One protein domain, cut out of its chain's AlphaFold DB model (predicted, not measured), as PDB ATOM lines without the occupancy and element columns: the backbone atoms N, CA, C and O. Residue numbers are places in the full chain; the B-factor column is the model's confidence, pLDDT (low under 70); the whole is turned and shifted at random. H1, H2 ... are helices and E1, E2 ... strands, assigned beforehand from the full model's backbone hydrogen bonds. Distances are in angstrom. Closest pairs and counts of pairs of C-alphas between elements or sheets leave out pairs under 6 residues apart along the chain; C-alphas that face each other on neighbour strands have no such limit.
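What this domain is: This is residues 35 to 159 of the 518 residues of an uncharacterized protein of candidate division LCP-89 bacterium B3_LCP (UniProt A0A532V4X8). A strongly twisted, curled sheet of five strands has two helices, H1 and H2, packed over one face, splayed at 51 degrees: H1 covers the E1 side and H2 the E5 side. Two long loops, residues 53 to 67 and 81 to 102, link the parts. The printed part has 125 residues, in the order H1 E1 E2 E3 E4 E5 H2; the mixed sheet runs E3 E2 E1 E5 E4, with E1 and E5 parallel, and the class is mixed, helices and strands. It is compact, with a radius of gyration of the C-alphas of 13.5 A and spans of 35 by 27 by 26 A.

Where its parts are: The strands are E1, residues 68 to 72, E2, 76 to 80, E3, 103 to 107, E4, 118 to 123, and E5, 126 to 132, 17.9 A long. H1, residues 35 to 52, spans 25.8 A from C-alpha 35 at (76.067, 9.105, 89.301). H2, residues 138 to 158, spans 29.5 A, has a kink of 28 degrees near residue 152 and ends at C-alpha 158 at (78.819, -23.444, 101.090).

How they stand to each other: E1, E2 and E3 form a meander, each strand the antiparallel neighbour of the one before; N 70 and O 78 are 2.9 A apart, N 104 and O 79 2.9 A. Parallel E1 and E5 have N 131 and O 69 at 2.8 A. The hairpin E4 and E5 has N 121 and O 128 at 2.8 A. H1 and H2 are on the same face, two layers with the sheet, at heights over the sheet of 9.8 A and 9.9 A. H1 runs along E1, at 3 degrees on the local plane. The closest C-alphas of H2 and E5 are those of Ala 149 and Val 129, 5.9 A apart. H1 and H2 touch through residues 38 to 46 and 138 to 146, closest at the C-alphas of Ala 42 and Phe 142, 5.0 A, a steep tilt of 51 degrees, the same way. Each O i to N i+4 pair of H1 is within hydrogen-bond range, as are 14 of 17 in H2.

The domain as a whole: The two C-alphas farthest apart, those of Asp 95 and Gly 159, are 41.4 A apart. The printed part has no cut. The links H1 to E1 and E2 to E3 are long. No printed residue is under 70 in pLDDT.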
ATOM      1  N   HIS A  35      76.298  10.548  89.237       95.50
ATOM      2  CA  HIS A  35      76.067   9.105  89.301       95.50
ATOM      3  C   HIS A  35      77.279   8.302  88.830       95.50
ATOM      4  O   HIS A  35      77.623   7.319  89.485       95.50
ATOM      5  N   ASP A  36      77.964   8.749  87.772       95.38
ATOM      6  CA  ASP A  36      79.202   8.100  87.326       95.38
ATOM      7  C   ASP A  36      80.275   8.215  88.413       95.38
ATOM      8  O   ASP A  36      80.861   7.213  88.807       95.38
ATOM      9  N   ILE A  37      80.478   9.415  88.969       94.38
ATOM     10  CA  ILE A  37      81.467   9.642  90.034       94.38
ATOM     11  C   ILE A  37      81.176   8.738  91.235       94.38
ATOM     12  O   ILE A  37      82.084   8.089  91.751       94.38
ATOM     13  N   LYS A  38      79.912   8.653  91.666       94.94
ATOM     14  CA  LYS A  38      79.499   7.794  92.782       94.94
ATOM     15  C   LYS A  38      79.752   6.313  92.493       94.94
ATOM     16  O   LYS A  38      80.272   5.609  93.355       94.94
ATOM     17  N   ALA A  39      79.406   5.847  91.295       96.38
ATOM     18  CA  ALA A  39      79.623   4.469  90.872       96.38
ATOM     19  C   ALA A  39      81.113   4.100  90.853       96.38
ATOM     20  O   ALA A  39      81.515   3.100  91.452       96.38
ATOM     21  N   LEU A  40      81.935   4.940  90.220       96.19
ATOM     22  CA  LEU A  40      83.380   4.746  90.126       96.19
ATOM     23  C   LEU A  40      84.034   4.763  91.510       96.19
ATOM     24  O   LEU A  40      84.848   3.897  91.820       96.19
ATOM     25  N   LYS A  41      83.615   5.696  92.370       94.31
ATOM     26  CA  LYS A  41      84.086   5.810  93.752       94.31
ATOM     27  C   LYS A  41      83.749   4.574  94.591       94.31
ATOM     28  O   LYS A  41      84.584   4.135  95.377       94.31
ATOM     29  N   ALA A  42      82.554   4.000  94.425       96.12
ATOM     30  CA  ALA A  42      82.166   2.774  95.124       96.12
ATOM     31  C   ALA A  42      83.034   1.588  94.681       96.12
ATOM     32  O   ALA A  42      83.571   0.879  95.529       96.12
ATOM     33  N   CYS A  43      83.216   1.414  93.368       97.25
ATOM     34  CA  CYS A  43      84.036   0.340  92.808       97.25
ATOM     35  C   CYS A  43      85.498   0.450  93.259       97.25
ATOM     36  O   CYS A  43      86.048  -0.516  93.782       97.25
ATOM     37  N   GLU A  44      86.109   1.634  93.133       95.69
ATOM     38  CA  GLU A  44      87.472   1.899  93.615       95.69
ATOM     39  C   GLU A  44      87.597   1.574  95.113       95.69
ATOM     40  O   GLU A  44      88.544   0.907  95.528       95.69
ATOM     41  N   GLY A  45      86.612   1.986  95.916       95.38
ATOM     42  CA  GLY A  45      86.537   1.682  97.342       95.38
ATOM     43  C   GLY A  45      86.564   0.188  97.651       95.38
ATOM     44  O   GLY A  45      87.350  -0.245  98.494       95.38
ATOM     45  N   VAL A  46      85.746  -0.601  96.945       97.31
ATOM     46  CA  VAL A  46      85.708  -2.067  97.082       97.31
ATOM     47  C   VAL A  46      87.078  -2.667  96.775       97.31
ATOM     48  O   VAL A  46      87.631  -3.381  97.612       97.31
ATOM     49  N   ILE A  47      87.670  -2.324  95.628       97.50
ATOM     50  CA  ILE A  47      88.990  -2.837  95.236       97.50
ATOM     51  C   ILE A  47      90.041  -2.494  96.296       97.50
ATOM     52  O   ILE A  47      90.805  -3.356  96.728       97.50
ATOM     53  N   LYS A  48      90.079  -1.241  96.758       96.38
ATOM     54  CA  LYS A  48      91.099  -0.780  97.709       96.38
ATOM     55  C   LYS A  48      90.961  -1.407  99.085       96.38
ATOM     56  O   LYS A  48      91.984  -1.756  99.677       96.38
ATOM     57  N   LEU A  49      89.733  -1.600  99.563       96.81
ATOM     58  CA  LEU A  49      89.482  -2.317 100.805       96.81
ATOM     59  C   LEU A  49      90.068  -3.730 100.741       96.81
ATOM     60  O   LEU A  49      90.866  -4.106 101.597       96.81
ATOM     61  N   PHE A  50      89.705  -4.493  99.713       97.50
ATOM     62  CA  PHE A  50      90.106  -5.891  99.600       97.50
ATOM     63  C   PHE A  50      91.601  -6.069  99.296       97.50
ATOM     64  O   PHE A  50      92.204  -7.029  99.765       97.50
ATOM     65  N   GLN A  51      92.244  -5.102  98.631       96.12
ATOM     66  CA  GLN A  51      93.706  -5.067  98.505       96.12
ATOM     67  C   GLN A  51      94.410  -4.910  99.863       96.12
ATOM     68  O   GLN A  51      95.439  -5.553 100.081       96.12
ATOM     69  N   GLN A  52      93.888  -4.058 100.756       96.56
ATOM     70  CA  GLN A  52      94.507  -3.752 102.052       96.56
ATOM     71  C   GLN A  52      94.179  -4.797 103.134       96.56
ATOM     72  O   GLN A  52      95.048  -5.134 103.935       96.56
ATOM     73  N   PHE A  53      92.947  -5.308 103.160       96.62
ATOM     74  CA  PHE A  53      92.417  -6.173 104.223       96.62
ATOM     75  C   PHE A  53      92.115  -7.597 103.738       96.62
ATOM     76  O   PHE A  53      91.063  -8.167 104.042       96.62
ATOM     77  N   GLN A  54      93.054  -8.179 102.989       94.50
ATOM     78  CA  GLN A  54      92.959  -9.548 102.470       94.50
ATOM     79  C   GLN A  54      92.639 -10.543 103.595       94.50
ATOM     80  O   GLN A  54      93.174 -10.427 104.701       94.50
ATOM     81  N   ASP A  55      91.717 -11.470 103.327       92.88
ATOM     82  CA  ASP A  55      91.223 -12.518 104.240       92.88
ATOM     83  C   ASP A  55      90.656 -12.046 105.598       92.88
ATOM     84  O   ASP A  55      90.169 -12.856 106.386       92.88
ATOM     85  N   THR A  56      90.661 -10.741 105.887       95.69
ATOM     86  CA  THR A  56      90.207 -10.194 107.177       95.69
ATOM     87  C   THR A  56      88.683 -10.215 107.276       95.69
ATOM     88  O   THR A  56      88.112 -10.471 108.341       95.69
ATOM     89  N   VAL A  57      88.011  -9.955 106.152       95.94
ATOM     90  CA  VAL A  57      86.548  -9.998 106.044       95.94
ATOM     91  C   VAL A  57      86.075 -11.446 106.086       95.94
ATOM     92  O   VAL A  57      85.349 -11.836 107.001       95.94
ATOM     93  N   TRP A  58      86.533 -12.257 105.136       97.38
ATOM     94  CA  TRP A  58      86.250 -13.681 105.051       97.38
ATOM     95  C   TRP A  58      87.355 -14.363 104.241       97.38
ATOM     96  O   TRP A  58      87.726 -13.866 103.180       97.38
ATOM     97  N   SER A  59      87.895 -15.482 104.729       95.12
ATOM     98  CA  SER A  59      89.031 -16.136 104.066       95.12
ATOM     99  C   SER A  59      88.632 -16.700 102.702       95.12
ATOM    100  O   SER A  59      87.669 -17.459 102.602       95.12
ATOM    101  N   GLY A  60      89.368 -16.325 101.657       94.44
ATOM    102  CA  GLY A  60      89.087 -16.707 100.270       94.44
ATOM    103  C   GLY A  60      88.036 -15.848  99.558       94.44
ATOM    104  O   GLY A  60      87.825 -16.046  98.365       94.44
ATOM    105  N   TYR A  61      87.400 -14.889 100.239       97.00
ATOM    106  CA  TYR A  61      86.547 -13.889  99.595       97.00
ATOM    107  C   TYR A  61      87.335 -12.591  99.399       97.00
ATOM    108  O   TYR A  61      87.602 -11.863 100.357       97.00
ATOM    109  N   ASN A  62      87.722 -12.311  98.153       97.31
ATOM    110  CA  ASN A  62      88.552 -11.162  97.812       97.31
ATOM    111  C   ASN A  62      88.083 -10.493  96.511       97.31
ATOM    112  O   ASN A  62      88.464 -10.904  95.417       97.31
ATOM    113  N   LEU A  63      87.300  -9.415  96.617       96.94
ATOM    114  CA  LEU A  63      86.827  -8.661  95.445       96.94
ATOM    115  C   LEU A  63      87.907  -7.816  94.757       96.94
ATOM    116  O   LEU A  63      87.584  -7.093  93.822       96.94
ATOM    117  N   ALA A  64      89.170  -7.866  95.181       97.06
ATOM    118  CA  ALA A  64      90.288  -7.354  94.386       97.06
ATOM    119  C   ALA A  64      90.900  -8.422  93.459       97.06
ATOM    120  O   ALA A  64      91.769  -8.100  92.653       97.06
ATOM    121  N   GLU A  65      90.460  -9.677  93.577       96.50
ATOM    122  CA  GLU A  65      90.954 -10.821  92.798       96.50
ATOM    123  C   GLU A  65      89.829 -11.542  92.050       96.50
ATOM    124  O   GLU A  65      90.046 -12.047  90.952       96.50
ATOM    125  N   ILE A  66      88.623 -11.577  92.621       95.81
ATOM    126  CA  ILE A  66      87.443 -12.187  92.006       95.81
ATOM    127  C   ILE A  66      86.890 -11.229  90.935       95.81
ATOM    128  O   ILE A  66      86.607 -10.067  91.257       95.81
ATOM    129  N   PRO A  67      86.727 -11.671  89.673       97.06
ATOM    130  CA  PRO A  67      86.109 -10.857  88.636       97.06
ATOM    131  C   PRO A  67      84.633 -10.573  88.925       97.06
ATOM    132  O   PRO A  67      83.880 -11.477  89.276       97.06
ATOM    133  N   PHE A  68      84.199  -9.332  88.719       97.69
ATOM    134  CA  PHE A  68      82.785  -8.954  88.791       97.69
ATOM    135  C   PHE A  68      82.458  -7.854  87.782       97.69
ATOM    136  O   PHE A  68      83.335  -7.076  87.399       97.69
ATOM    137  N   ILE A  69      81.198  -7.774  87.342       97.75
ATOM    138  CA  ILE A  69      80.736  -6.702  86.453       97.75
ATOM    139  C   ILE A  69      79.855  -5.713  87.217       97.75
ATOM    140  O   ILE A  69      78.827  -6.077  87.785       97.75
ATOM    141  N   PHE A  70      80.243  -4.440  87.213       98.12
ATOM    142  CA  PHE A  70      79.419  -3.335  87.697       98.12
ATOM    143  C   PHE A  70      78.948  -2.504  86.508       98.12
ATOM    144  O   PHE A  70      79.745  -2.185  85.626       98.12
ATOM    145  N   TYR A  71      77.671  -2.133  86.450       97.44
ATOM    146  CA  TYR A  71      77.149  -1.460  85.260       97.44
ATOM    147  C   TYR A  71      76.108  -0.384  85.552       97.44
ATOM    148  O   TYR A  71      75.269  -0.517  86.439       97.44
ATOM    149  N   MET A  72      76.128   0.676  84.749       96.62
ATOM    150  CA  MET A  72      75.053   1.654  84.666       96.62
ATOM    151  C   MET A  72      74.116   1.275  83.513       96.62
ATOM    152  O   MET A  72      74.565   1.294  82.360       96.62
ATOM    153  N   PRO A  73      72.835   0.946  83.784       92.94
ATOM    154  CA  PRO A  73      71.892   0.537  82.746       92.94
ATOM    155  C   PRO A  73      71.882   1.517  81.573       92.94
ATOM    156  O   PRO A  73      71.886   2.728  81.776       92.94
ATOM    157  N   GLU A  74      71.910   0.972  80.356       93.31
ATOM    158  CA  GLU A  74      71.905   1.719  79.087       93.31
ATOM    159  C   GLU A  74      73.130   2.611  78.814       93.31
ATOM    160  O   GLU A  74      73.275   3.087  77.689       93.31
ATOM    161  N   LYS A  75      74.049   2.792  79.775       95.44
ATOM    162  CA  LYS A  75      75.161   3.747  79.660       95.44
ATOM    163  C   LYS A  75      76.535   3.103  79.505       95.44
ATOM    164  O   LYS A  75      77.238   3.420  78.549       95.44
ATOM    165  N   TRP A  76      76.947   2.248  80.437       97.06
ATOM    166  CA  TRP A  76      78.247   1.571  80.389       97.06
ATOM    167  C   TRP A  76      78.303   0.377  81.345       97.06
ATOM    168  O   TRP A  76      77.533   0.298  82.304       97.06
ATOM    169  N   ALA A  77      79.256  -0.529  81.122       97.81
ATOM    170  CA  ALA A  77      79.598  -1.608  82.046       97.81
ATOM    171  C   ALA A  77      81.116  -1.719  82.246       97.81
ATOM    172  O   ALA A  77      81.889  -1.528  81.307       97.81
ATOM    173  N   LEU A  78      81.530  -2.040  83.472       98.44
ATOM    174  CA  LEU A  78      82.912  -2.280  83.874       98.44
ATOM    175  C   LEU A  78      83.044  -3.727  84.334       98.44
ATOM    176  O   LEU A  78      82.376  -4.118  85.285       98.44
ATOM    177  N   LEU A  79      83.903  -4.503  83.681       98.19
ATOM    178  CA  LEU A  79      84.335  -5.810  84.172       98.19
ATOM    179  C   LEU A  79      85.659  -5.610  84.913       98.19
ATOM    180  O   LEU A  79      86.662  -5.254  84.296       98.19
ATOM    181  N   LEU A  80      85.635  -5.771  86.234       98.44
ATOM    182  CA  LEU A  80      86.772  -5.536  87.123       98.44
ATOM    183  C   LEU A  80      87.533  -6.838  87.394       98.44
ATOM    184  O   LEU A  80      86.941  -7.915  87.383       98.44
ATOM    185  N   ASN A  81      88.835  -6.715  87.674       97.06
ATOM    186  CA  ASN A  81      89.762  -7.809  87.997       97.06
ATOM    187  C   ASN A  81      89.861  -8.889  86.908       97.06
ATOM    188  O   ASN A  81      90.000 -10.073  87.211       97.06
ATOM    189  N   TYR A  82      89.786  -8.500  85.635       97.19
ATOM    190  CA  TYR A  82      89.917  -9.421  84.507       97.19
ATOM    191  C   TYR A  82      90.740  -8.787  83.386       97.19
ATOM    192  O   TYR A  82      90.462  -7.662  82.975       97.19
ATOM    193  N   ASP A  83      91.741  -9.511  82.888       95.12
ATOM    194  CA  ASP A  83      92.687  -9.052  81.861       95.12
ATOM    195  C   ASP A  83      92.557  -9.807  80.523       95.12
ATOM    196  O   ASP A  83      93.243  -9.485  79.550       95.12
ATOM    197  N   GLY A  84      91.671 -10.805  80.454       95.44
ATOM    198  CA  GLY A  84      91.418 -11.578  79.241       95.44
ATOM    199  C   GLY A  84      90.630 -10.796  78.185       95.44
ATOM    200  O   GLY A  84      89.916  -9.845  78.484       95.44
ATOM    201  N   GLU A  85      90.708 -11.227  76.927       95.69
ATOM    202  CA  GLU A  85      89.852 -10.672  75.874       95.69
ATOM    203  C   GLU A  85      88.384 -11.058  76.121       95.69
ATOM    204  O   GLU A  85      88.079 -12.214  76.419       95.69
ATOM    205  N   VAL A  86      87.479 -10.084  75.987       96.38
ATOM    206  CA  VAL A  86      86.029 -10.277  76.121       96.38
ATOM    207  C   VAL A  86      85.333  -9.583  74.962       96.38
ATOM    208  O   VAL A  86      85.527  -8.388  74.729       96.38
ATOM    209  N   GLU A  87      84.493 -10.319  74.236       94.81
ATOM    210  CA  GLU A  87      83.724  -9.762  73.122       94.81
ATOM    211  C   GLU A  87      82.899  -8.530  73.544       94.81
ATOM    212  O   GLU A  87      82.085  -8.580  74.468       94.81
ATOM    213  N   GLY A  88      83.087  -7.422  72.823       95.31
ATOM    214  CA  GLY A  88      82.374  -6.161  73.045       95.31
ATOM    215  C   GLY A  88      83.020  -5.238  74.079       95.31
ATOM    216  O   GLY A  88      82.666  -4.062  74.129       95.31
ATOM    217  N   PHE A  89      83.985  -5.723  74.857       97.81
ATOM    218  CA  PHE A  89      84.732  -4.890  75.788       97.81
ATOM    219  C   PHE A  89      86.010  -4.337  75.150       97.81
ATOM    220  O   PHE A  89      86.647  -4.965  74.303       97.81
ATOM    221  N   THR A  90      86.398  -3.146  75.585       97.44
ATOM    222  CA  THR A  90      87.651  -2.478  75.237       97.44
ATOM    223  C   THR A  90      88.476  -2.219  76.492       97.44
ATOM    224  O   THR A  90      88.008  -2.406  77.616       97.44
ATOM    225  N   SER A  91      89.705  -1.735  76.316       96.94
ATOM    226  CA  SER A  91      90.494  -1.211  77.431       96.94
ATOM    227  C   SER A  91      89.743  -0.092  78.155       96.94
ATOM    228  O   SER A  91      89.045   0.705  77.517       96.94
ATOM    229  N   TYR A  92      89.908  -0.032  79.477       96.75
ATOM    230  CA  TYR A  92      89.390   1.056  80.297       96.75
ATOM    231  C   TYR A  92      89.893   2.421  79.788       96.75
ATOM    232  O   TYR A  92      91.085   2.535  79.470       96.75
ATOM    233  N   PRO A  93      89.025   3.446  79.669       95.56
ATOM    234  CA  PRO A  93      89.430   4.733  79.115       95.56
ATOM    235  C   PRO A  93      90.590   5.355  79.904       95.56
ATOM    236  O   PRO A  93      90.566   5.433  81.130       95.56
ATOM    237  N   SER A  94      91.637   5.795  79.203       93.88
ATOM    238  CA  SER A  94      92.875   6.279  79.837       93.88
ATOM    239  C   SER A  94      92.725   7.612  80.577       93.88
ATOM    240  O   SER A  94      93.597   7.992  81.353       93.88
ATOM    241  N   ASP A  95      91.664   8.348  80.270       91.06
ATOM    242  CA  ASP A  95      91.260   9.606  80.890       91.06
ATOM    243  C   ASP A  95      90.324   9.403  82.093       91.06
ATOM    244  O   ASP A  95      90.035  10.360  82.812       91.06
ATOM    245  N   TRP A  96      89.878   8.167  82.350       93.44
ATOM    246  CA  TRP A  96      89.086   7.842  83.528       93.44
ATOM    247  C   TRP A  96      89.970   7.657  84.776       93.44
ATOM    248  O   TRP A  96      91.147   7.291  84.679       93.44
ATOM    249  N   PRO A  97      89.413   7.873  85.981       91.69
ATOM    250  CA  PRO A  97      90.114   7.634  87.238       91.69
ATOM    251  C   PRO A  97      90.571   6.178  87.360       91.69
ATOM    252  O   PRO A  97      89.825   5.254  87.028       91.69
ATOM    253  N   SER A  98      91.795   5.967  87.841       92.88
ATOM    254  CA  SER A  98      92.364   4.626  87.990       92.88
ATOM    255  C   SER A  98      91.638   3.828  89.070       92.88
ATOM    256  O   SER A  98      91.601   4.237  90.224       92.88
ATOM    257  N   MET A  99      91.173   2.627  88.725       93.69
ATOM    258  CA  MET A  99      90.555   1.702  89.686       93.69
ATOM    259  C   MET A  99      91.572   0.944  90.546       93.69
ATOM    260  O   MET A  99      91.210   0.261  91.500       93.69
ATOM    261  N   GLY A 100      92.866   1.043  90.220       92.19
ATOM    262  CA  GLY A 100      93.917   0.295  90.907       92.19
ATOM    263  C   GLY A 100      93.867  -1.221  90.692       92.19
ATOM    264  O   GLY A 100      94.465  -1.941  91.489       92.19
ATOM    265  N   THR A 101      93.167  -1.673  89.654       96.25
ATOM    266  CA  THR A 101      93.083  -3.053  89.163       96.25
ATOM    267  C   THR A 101      92.889  -3.031  87.642       96.25
ATOM    268  O   THR A 101      92.666  -1.958  87.070       96.25
ATOM    269  N   GLU A 102      92.973  -4.192  86.999       97.62
ATOM    270  CA  GLU A 102      92.619  -4.356  85.589       97.62
ATOM    271  C   GLU A 102      91.106  -4.211  85.402       97.62
ATOM    272  O   GLU A 102      90.308  -4.767  86.165       97.62
ATOM    273  N   VAL A 103      90.714  -3.425  84.399       98.12
ATOM    274  CA  VAL A 103      89.311  -3.132  84.097       98.12
ATOM    275  C   VAL A 103      89.100  -3.160  82.593       98.12
ATOM    276  O   VAL A 103      89.841  -2.538  81.827       98.12
ATOM    277  N   LEU A 104      88.036  -3.835  82.178       98.19
ATOM    278  CA  LEU A 104      87.524  -3.772  80.821       98.19
ATOM    279  C   LEU A 104      86.250  -2.929  80.790       98.19
ATOM    280  O   LEU A 104      85.425  -2.987  81.702       98.19
ATOM    281  N   PHE A 105      86.076  -2.159  79.721       98.12
ATOM    282  CA  PHE A 105      84.974  -1.217  79.551       98.12
ATOM    283  C   PHE A 105      84.075  -1.608  78.380       98.12
ATOM    284  O   PHE A 105      84.559  -1.926  77.297       98.12
ATOM    285  N   HIS A 106      82.763  -1.519  78.573       97.69
ATOM    286  CA  HIS A 106      81.769  -1.625  77.511       97.69
ATOM    287  C   HIS A 106      80.908  -0.358  77.484       97.69
ATOM    288  O   HIS A 106      80.327   0.020  78.502       97.69
ATOM    289  N   SER A 107      80.784   0.276  76.316       96.44
ATOM    290  CA  SER A 107      79.926   1.454  76.120       96.44
ATOM    291  C   SER A 107      78.489   1.050  75.786       96.44
ATOM    292  O   SER A 107      78.254   0.156  74.976       96.44
ATOM    293  N   GLY A 108      77.514   1.728  76.388       94.62
ATOM    294  CA  GLY A 108      76.092   1.437  76.245       94.62
ATOM    295  C   GLY A 108      75.643   0.202  77.028       94.62
ATOM    296  O   GLY A 108      76.361  -0.340  77.873       94.62
ATOM    297  N   GLN A 109      74.428  -0.256  76.733       93.88
ATOM    298  CA  GLN A 109      73.855  -1.463  77.324       93.88
ATOM    299  C   GLN A 109      74.651  -2.715  76.930       93.88
ATOM    300  O   GLN A 109      74.780  -3.028  75.746       93.88
ATOM    301  N   TYR A 110      75.109  -3.484  77.918       92.94
ATOM    302  CA  TYR A 110      75.702  -4.798  77.674       92.94
ATOM    303  C   TYR A 110      74.632  -5.897  77.721       92.94
ATOM    304  O   TYR A 110      74.139  -6.257  78.789       92.94
ATOM    305  N   ARG A 111      74.285  -6.455  76.551       89.50
ATOM    306  CA  ARG A 111      73.350  -7.589  76.400       89.50
ATOM    307  C   ARG A 111      72.027  -7.375  77.167       89.50
ATOM    308  O   ARG A 111      71.324  -6.395  76.926       89.50
ATOM    309  N   ASP A 112      71.666  -8.306  78.045       81.69
ATOM    310  CA  ASP A 112      70.440  -8.356  78.843       81.69
ATOM    311  C   ASP A 112      70.571  -7.691  80.225       81.69
ATOM    312  O   ASP A 112      69.640  -7.755  81.028       81.69
ATOM    313  N   LEU A 113      71.678  -6.988  80.495       88.44
ATOM    314  CA  LEU A 113      71.864  -6.220  81.727       88.44
ATOM    315  C   LEU A 113      71.033  -4.925  81.702       88.44
ATOM    316  O   LEU A 113      71.511  -3.845  81.358       88.44
ATOM    317  N   VAL A 114      69.759  -5.053  82.077       84.94
ATOM    318  CA  VAL A 114      68.738  -3.986  82.049       84.94
ATOM    319  C   VAL A 114      68.391  -3.435  83.440       84.94
ATOM    320  O   VAL A 114      67.261  -3.030  83.700       84.94
ATOM    321  N   GLY A 115      69.353  -3.438  84.366       81.38
ATOM    322  CA  GLY A 115      69.173  -2.918  85.731       81.38
ATOM    323  C   GLY A 115      68.747  -3.968  86.756       81.38
ATOM    324  O   GLY A 115      68.154  -3.631  87.778       81.38
ATOM    325  N   GLN A 116      69.041  -5.237  86.486       83.62
ATOM    326  CA  GLN A 116      68.805  -6.355  87.394       83.62
ATOM    327  C   GLN A 116      70.129  -6.916  87.912       83.62
ATOM    328  O   GLN A 116      71.126  -6.963  87.191       83.62
ATOM    329  N   LEU A 117      70.131  -7.350  89.167       89.81
ATOM    330  CA  LEU A 117      71.219  -8.158  89.694       89.81
ATOM    331  C   LEU A 117      71.254  -9.498  88.945       89.81
ATOM    332  O   LEU A 117      70.213 -10.139  88.788       89.81
ATOM    333  N   GLY A 118      72.433  -9.901  88.481       86.94
ATOM    334  CA  GLY A 118      72.653 -11.193  87.836       86.94
ATOM    335  C   GLY A 118      73.694 -12.002  88.595       86.94
ATOM    336  O   GLY A 118      74.784 -11.505  88.846       86.94
ATOM    337  N   PHE A 119      73.378 -13.247  88.935       89.62
ATOM    338  CA  PHE A 119      74.345 -14.214  89.462       89.62
ATOM    339  C   PHE A 119      74.740 -15.183  88.351       89.62
ATOM    340  O   PHE A 119      73.903 -15.502  87.502       89.62
ATOM    341  N   TYR A 120      75.983 -15.664  88.352       89.81
ATOM    342  CA  TYR A 120      76.510 -16.534  87.294       89.81
ATOM    343  C   TYR A 120      76.350 -15.947  85.885       89.81
ATOM    344  O   TYR A 120      76.120 -16.674  84.909       89.81
ATOM    345  N   GLN A 121      76.448 -14.623  85.759       91.50
ATOM    346  CA  GLN A 121      76.322 -13.963  84.474       91.50
ATOM    347  C   GLN A 121      77.523 -14.338  83.610       91.50
ATOM    348  O   GLN A 121      78.672 -14.018  83.913       91.50
ATOM    349  N   LYS A 122      77.254 -15.003  82.487       93.00
ATOM    350  CA  LYS A 122      78.299 -15.373  81.538       93.00
ATOM    351  C   LYS A 122      78.704 -14.171  80.683       93.00
ATOM    352  O   LYS A 122      77.977 -13.758  79.772       93.00
ATOM    353  N   VAL A 123      79.899 -13.654  80.936       92.31
ATOM    354  CA  VAL A 123      80.552 -12.598  80.162       92.31
ATOM    355  C   VAL A 123      81.641 -13.255  79.316       92.31
ATOM    356  O   VAL A 123      82.764 -13.468  79.752       92.31
ATOM    357  N   ASP A 124      81.262 -13.656  78.101       91.69
ATOM    358  CA  ASP A 124      82.094 -14.471  77.205       91.69
ATOM    359  C   ASP A 124      82.591 -15.781  77.856       91.69
ATOM    360  O   ASP A 124      81.811 -16.732  77.983       91.69
ATOM    361  N   THR A 125      83.856 -15.843  78.274       90.31
ATOM    362  CA  THR A 125      84.490 -17.028  78.874       90.31
ATOM    363  C   THR A 125      84.518 -17.004  80.401       90.31
ATOM    364  O   THR A 125      84.768 -18.050  81.000       90.31
ATOM    365  N   VAL A 126      84.206 -15.865  81.027       93.88
ATOM    366  CA  VAL A 126      84.179 -15.704  82.484       93.88
ATOM    367  C   VAL A 126      82.739 -15.681  83.004       93.88
ATOM    368  O   VAL A 126      81.807 -15.249  82.319       93.88
ATOM    369  N   ILE A 127      82.549 -16.210  84.209       93.44
ATOM    370  CA  ILE A 127      81.289 -16.177  84.953       93.44
ATOM    371  C   ILE A 127      81.482 -15.186  86.093       93.44
ATOM    372  O   ILE A 127      82.496 -15.258  86.780       93.44
ATOM    373  N   VAL A 128      80.549 -14.248  86.227       94.94
ATOM    374  CA  VAL A 128      80.638 -13.158  87.198       94.94
ATOM    375  C   VAL A 128      79.277 -12.814  87.788       94.94
ATOM    376  O   VAL A 128      78.244 -12.947  87.128       94.94
ATOM    377  N   VAL A 129      79.281 -12.227  88.977       95.88
ATOM    378  CA  VAL A 129      78.174 -11.428  89.494       95.88
ATOM    379  C   VAL A 129      78.076 -10.106  88.730       95.88
ATOM    380  O   VAL A 129      79.073  -9.423  88.484       95.88
ATOM    381  N   ALA A 130      76.851  -9.742  88.355       96.69
ATOM    382  CA  ALA A 130      76.507  -8.523  87.643       96.69
ATOM    383  C   ALA A 130      75.687  -7.580  88.518       96.69
ATOM    384  O   ALA A 130      74.483  -7.768  88.689       96.69
ATOM    385  N   VAL A 131      76.334  -6.536  89.034       97.25
ATOM    386  CA  VAL A 131      75.747  -5.587  89.983       97.25
ATOM    387  C   VAL A 131      75.333  -4.295  89.260       97.25
ATOM    388  O   VAL A 131      76.194  -3.587  88.730       97.25
ATOM    389  N   PRO A 132      74.032  -3.949  89.223       96.88
ATOM    390  CA  PRO A 132      73.582  -2.698  88.628       96.88
ATOM    391  C   PRO A 132      73.856  -1.502  89.542       96.88
ATOM    392  O   PRO A 132      73.718  -1.577  90.766       96.88
ATOM    393  N   TYR A 133      74.104  -0.347  88.932       96.81
ATOM    394  CA  TYR A 133      73.971   0.928  89.614       96.81
ATOM    395  C   TYR A 133      72.520   1.136  90.043       96.81
ATOM    396  O   TYR A 133      71.585   1.110  89.241       96.81
ATOM    397  N   VAL A 134      72.358   1.415  91.327       93.56
ATOM    398  CA  VAL A 134      71.102   1.805  91.954       93.56
ATOM    399  C   VAL A 134      71.334   3.141  92.641       93.56
ATOM    400  O   VAL A 134      72.346   3.328  93.318       93.56
ATOM    401  N   ASN A 135      70.423   4.099  92.459       94.19
ATOM    402  CA  ASN A 135      70.598   5.437  93.018       94.19
ATOM    403  C   ASN A 135      70.467   5.412  94.551       94.19
ATOM    404  O   ASN A 135      69.369   5.529  95.090       94.19
ATOM    405  N   ARG A 136      71.599   5.236  95.236       93.75
ATOM    406  CA  ARG A 136      71.717   5.155  96.696       93.75
ATOM    407  C   ARG A 136      72.788   6.117  97.213       93.75
ATOM    408  O   ARG A 136      73.436   6.822  96.428       93.75
ATOM    409  N   SER A 137      72.970   6.180  98.532       94.56
ATOM    410  CA  SER A 137      74.176   6.795  99.095       94.56
ATOM    411  C   SER A 137      75.417   5.998  98.666       94.56
ATOM    412  O   SER A 137      75.316   4.848  98.235       94.56
ATOM    413  N   ILE A 138      76.598   6.609  98.749       94.06
ATOM    414  CA  ILE A 138      77.855   5.925  98.411       94.06
ATOM    415  C   ILE A 138      78.127   4.731  99.338       94.06
ATOM    416  O   ILE A 138      78.541   3.681  98.855       94.06
ATOM    417  N   VAL A 139      77.821   4.868 100.632       94.06
ATOM    418  CA  VAL A 139      77.938   3.792 101.625       94.06
ATOM    419  C   VAL A 139      77.022   2.631 101.250       94.06
ATOM    420  O   VAL A 139      77.480   1.497 101.180       94.06
ATOM    421  N   ASP A 140      75.759   2.913 100.926       94.81
ATOM    422  CA  ASP A 140      74.790   1.874 100.562       94.81
ATOM    423  C   ASP A 140      75.122   1.196  99.228       94.81
ATOM    424  O   ASP A 140      74.828   0.016  99.054       94.81
ATOM    425  N   LEU A 141      75.694   1.927  98.262       96.50
ATOM    426  CA  LEU A 141      76.114   1.349  96.984       96.50
ATOM    427  C   LEU A 141      77.332   0.437  97.167       96.50
ATOM    428  O   LEU A 141      77.341  -0.670  96.638       96.50
ATOM    429  N   PHE A 142      78.327   0.880  97.937       97.06
ATOM    430  CA  PHE A 142      79.475   0.059  98.326       97.06
ATOM    431  C   PHE A 142      79.022  -1.216  99.048       97.06
ATOM    432  O   PHE A 142      79.399  -2.319  98.660       97.06
ATOM    433  N   ALA A 143      78.158  -1.057 100.053       96.31
ATOM    434  CA  ALA A 143      77.567  -2.147 100.815       96.31
ATOM    435  C   ALA A 143      76.832  -3.137  99.902       96.31
ATOM    436  O   ALA A 143      77.066  -4.340  99.974       96.31
ATOM    437  N   PHE A 144      76.010  -2.628  98.983       96.69
ATOM    438  CA  PHE A 144      75.283  -3.442  98.013       96.69
ATOM    439  C   PHE A 144      76.221  -4.261  97.116       96.69
ATOM    440  O   PHE A 144      76.009  -5.458  96.971       96.69
ATOM    441  N   ILE A 145      77.292  -3.669  96.569       97.75
ATOM    442  CA  ILE A 145      78.271  -4.413  95.752       97.75
ATOM    443  C   ILE A 145      78.877  -5.570  96.553       97.75
ATOM    444  O   ILE A 145      78.906  -6.700  96.073       97.75
ATOM    445  N   VAL A 146      79.333  -5.295  97.778       98.06
ATOM    446  CA  VAL A 146      79.970  -6.299  98.639       98.06
ATOM    447  C   VAL A 146      78.992  -7.405  99.050       98.06
ATOM    448  O   VAL A 146      79.387  -8.570  99.065       98.06
ATOM    449  N   HIS A 147      77.749  -7.056  99.396       97.56
ATOM    450  CA  HIS A 147      76.714  -8.010  99.813       97.56
ATOM    451  C   HIS A 147      76.342  -8.945  98.669       97.56
ATOM    452  O   HIS A 147      76.402 -10.161  98.820       97.56
ATOM    453  N   GLU A 148      76.001  -8.387  97.507       95.69
ATOM    454  CA  GLU A 148      75.533  -9.200  96.388       95.69
ATOM    455  C   GLU A 148      76.652 -10.061  95.795       95.69
ATOM    456  O   GLU A 148      76.423 -11.217  95.456       95.69
ATOM    457  N   ALA A 149      77.886  -9.557  95.723       96.62
ATOM    458  CA  ALA A 149      79.005 -10.370  95.252       96.62
ATOM    459  C   ALA A 149      79.371 -11.511  96.220       96.62
ATOM    460  O   ALA A 149      79.894 -12.540  95.792       96.62
ATOM    461  N   PHE A 150      79.052 -11.376  97.512       97.00
ATOM    462  CA  PHE A 150      79.287 -12.445  98.479       97.00
ATOM    463  C   PHE A 150      78.356 -13.643  98.265       97.00
ATOM    464  O   PHE A 150      78.792 -14.768  98.477       97.00
ATOM    465  N   HIS A 151      77.129 -13.440  97.772       95.00
ATOM    466  CA  HIS A 151      76.209 -14.545  97.456       95.00
ATOM    467  C   HIS A 151      76.780 -15.511  96.409       95.00
ATOM    468  O   HIS A 151      76.599 -16.724  96.524       95.00
ATOM    469  N   GLU A 152      77.518 -15.004  95.415       92.81
ATOM    470  CA  GLU A 152      78.186 -15.859  94.422       92.81
ATOM    471  C   GLU A 152      79.282 -16.713  95.074       92.81
ATOM    472  O   GLU A 152      79.319 -17.929  94.875       92.81
ATOM    473  N   TYR A 153      80.102 -16.101  95.935       93.88
ATOM    474  CA  TYR A 153      81.101 -16.812  96.732       93.88
ATOM    475  C   TYR A 153      80.470 -17.848  97.675       93.88
ATOM    476  O   TYR A 153      80.963 -18.972  97.788       93.88
ATOM    477  N   GLN A 154      79.374 -17.499  98.354       93.19
ATOM    478  CA  GLN A 154      78.681 -18.398  99.276       93.19
ATOM    479  C   GLN A 154      78.202 -19.654  98.573       93.19
ATOM    480  O   GLN A 154      78.419 -20.749  99.076       93.19
ATOM    481  N   PHE A 155      77.590 -19.529  97.403       90.75
ATOM    482  CA  PHE A 155      77.138 -20.697  96.661       90.75
ATOM    483  C   PHE A 155      78.298 -21.631  96.286       90.75
ATOM    484  O   PHE A 155      78.159 -22.849  96.390       90.75
ATOM    485  N   GLU A 156      79.453 -21.085  95.893       89.81
ATOM    486  CA  GLU A 156      80.638 -21.894  95.583       89.81
ATOM    487  C   GLU A 156      81.235 -22.561  96.831       89.81
ATOM    488  O   GLU A 156      81.614 -23.734  96.785       89.81
ATOM    489  N   ALA A 157      81.307 -21.838  97.951       91.50
ATOM    490  CA  ALA A 157      81.991 -22.296  99.159       91.50
ATOM    491  C   ALA A 157      81.102 -23.097 100.133       91.50
ATOM    492  O   ALA A 157      81.622 -23.911 100.893       91.50
ATOM    493  N   PHE A 158      79.783 -22.881 100.131       89.50
ATOM    494  CA  PHE A 158      78.819 -23.444 101.090       89.50
ATOM    495  C   PHE A 158      77.874 -24.445 100.404       89.50
ATOM    496  O   PHE A 158      77.245 -25.264 101.080       89.50
ATOM    497  N   GLY A 159      77.780 -24.390  99.070       86.38
ATOM    498  CA  GLY A 159      76.800 -25.118  98.271       86.38
ATOM    499  C   GLY A 159      75.449 -24.405  98.183       86.38
ATOM    500  O   GLY A 159      75.268 -23.280  98.647       86.38
TER     501      GLY A 159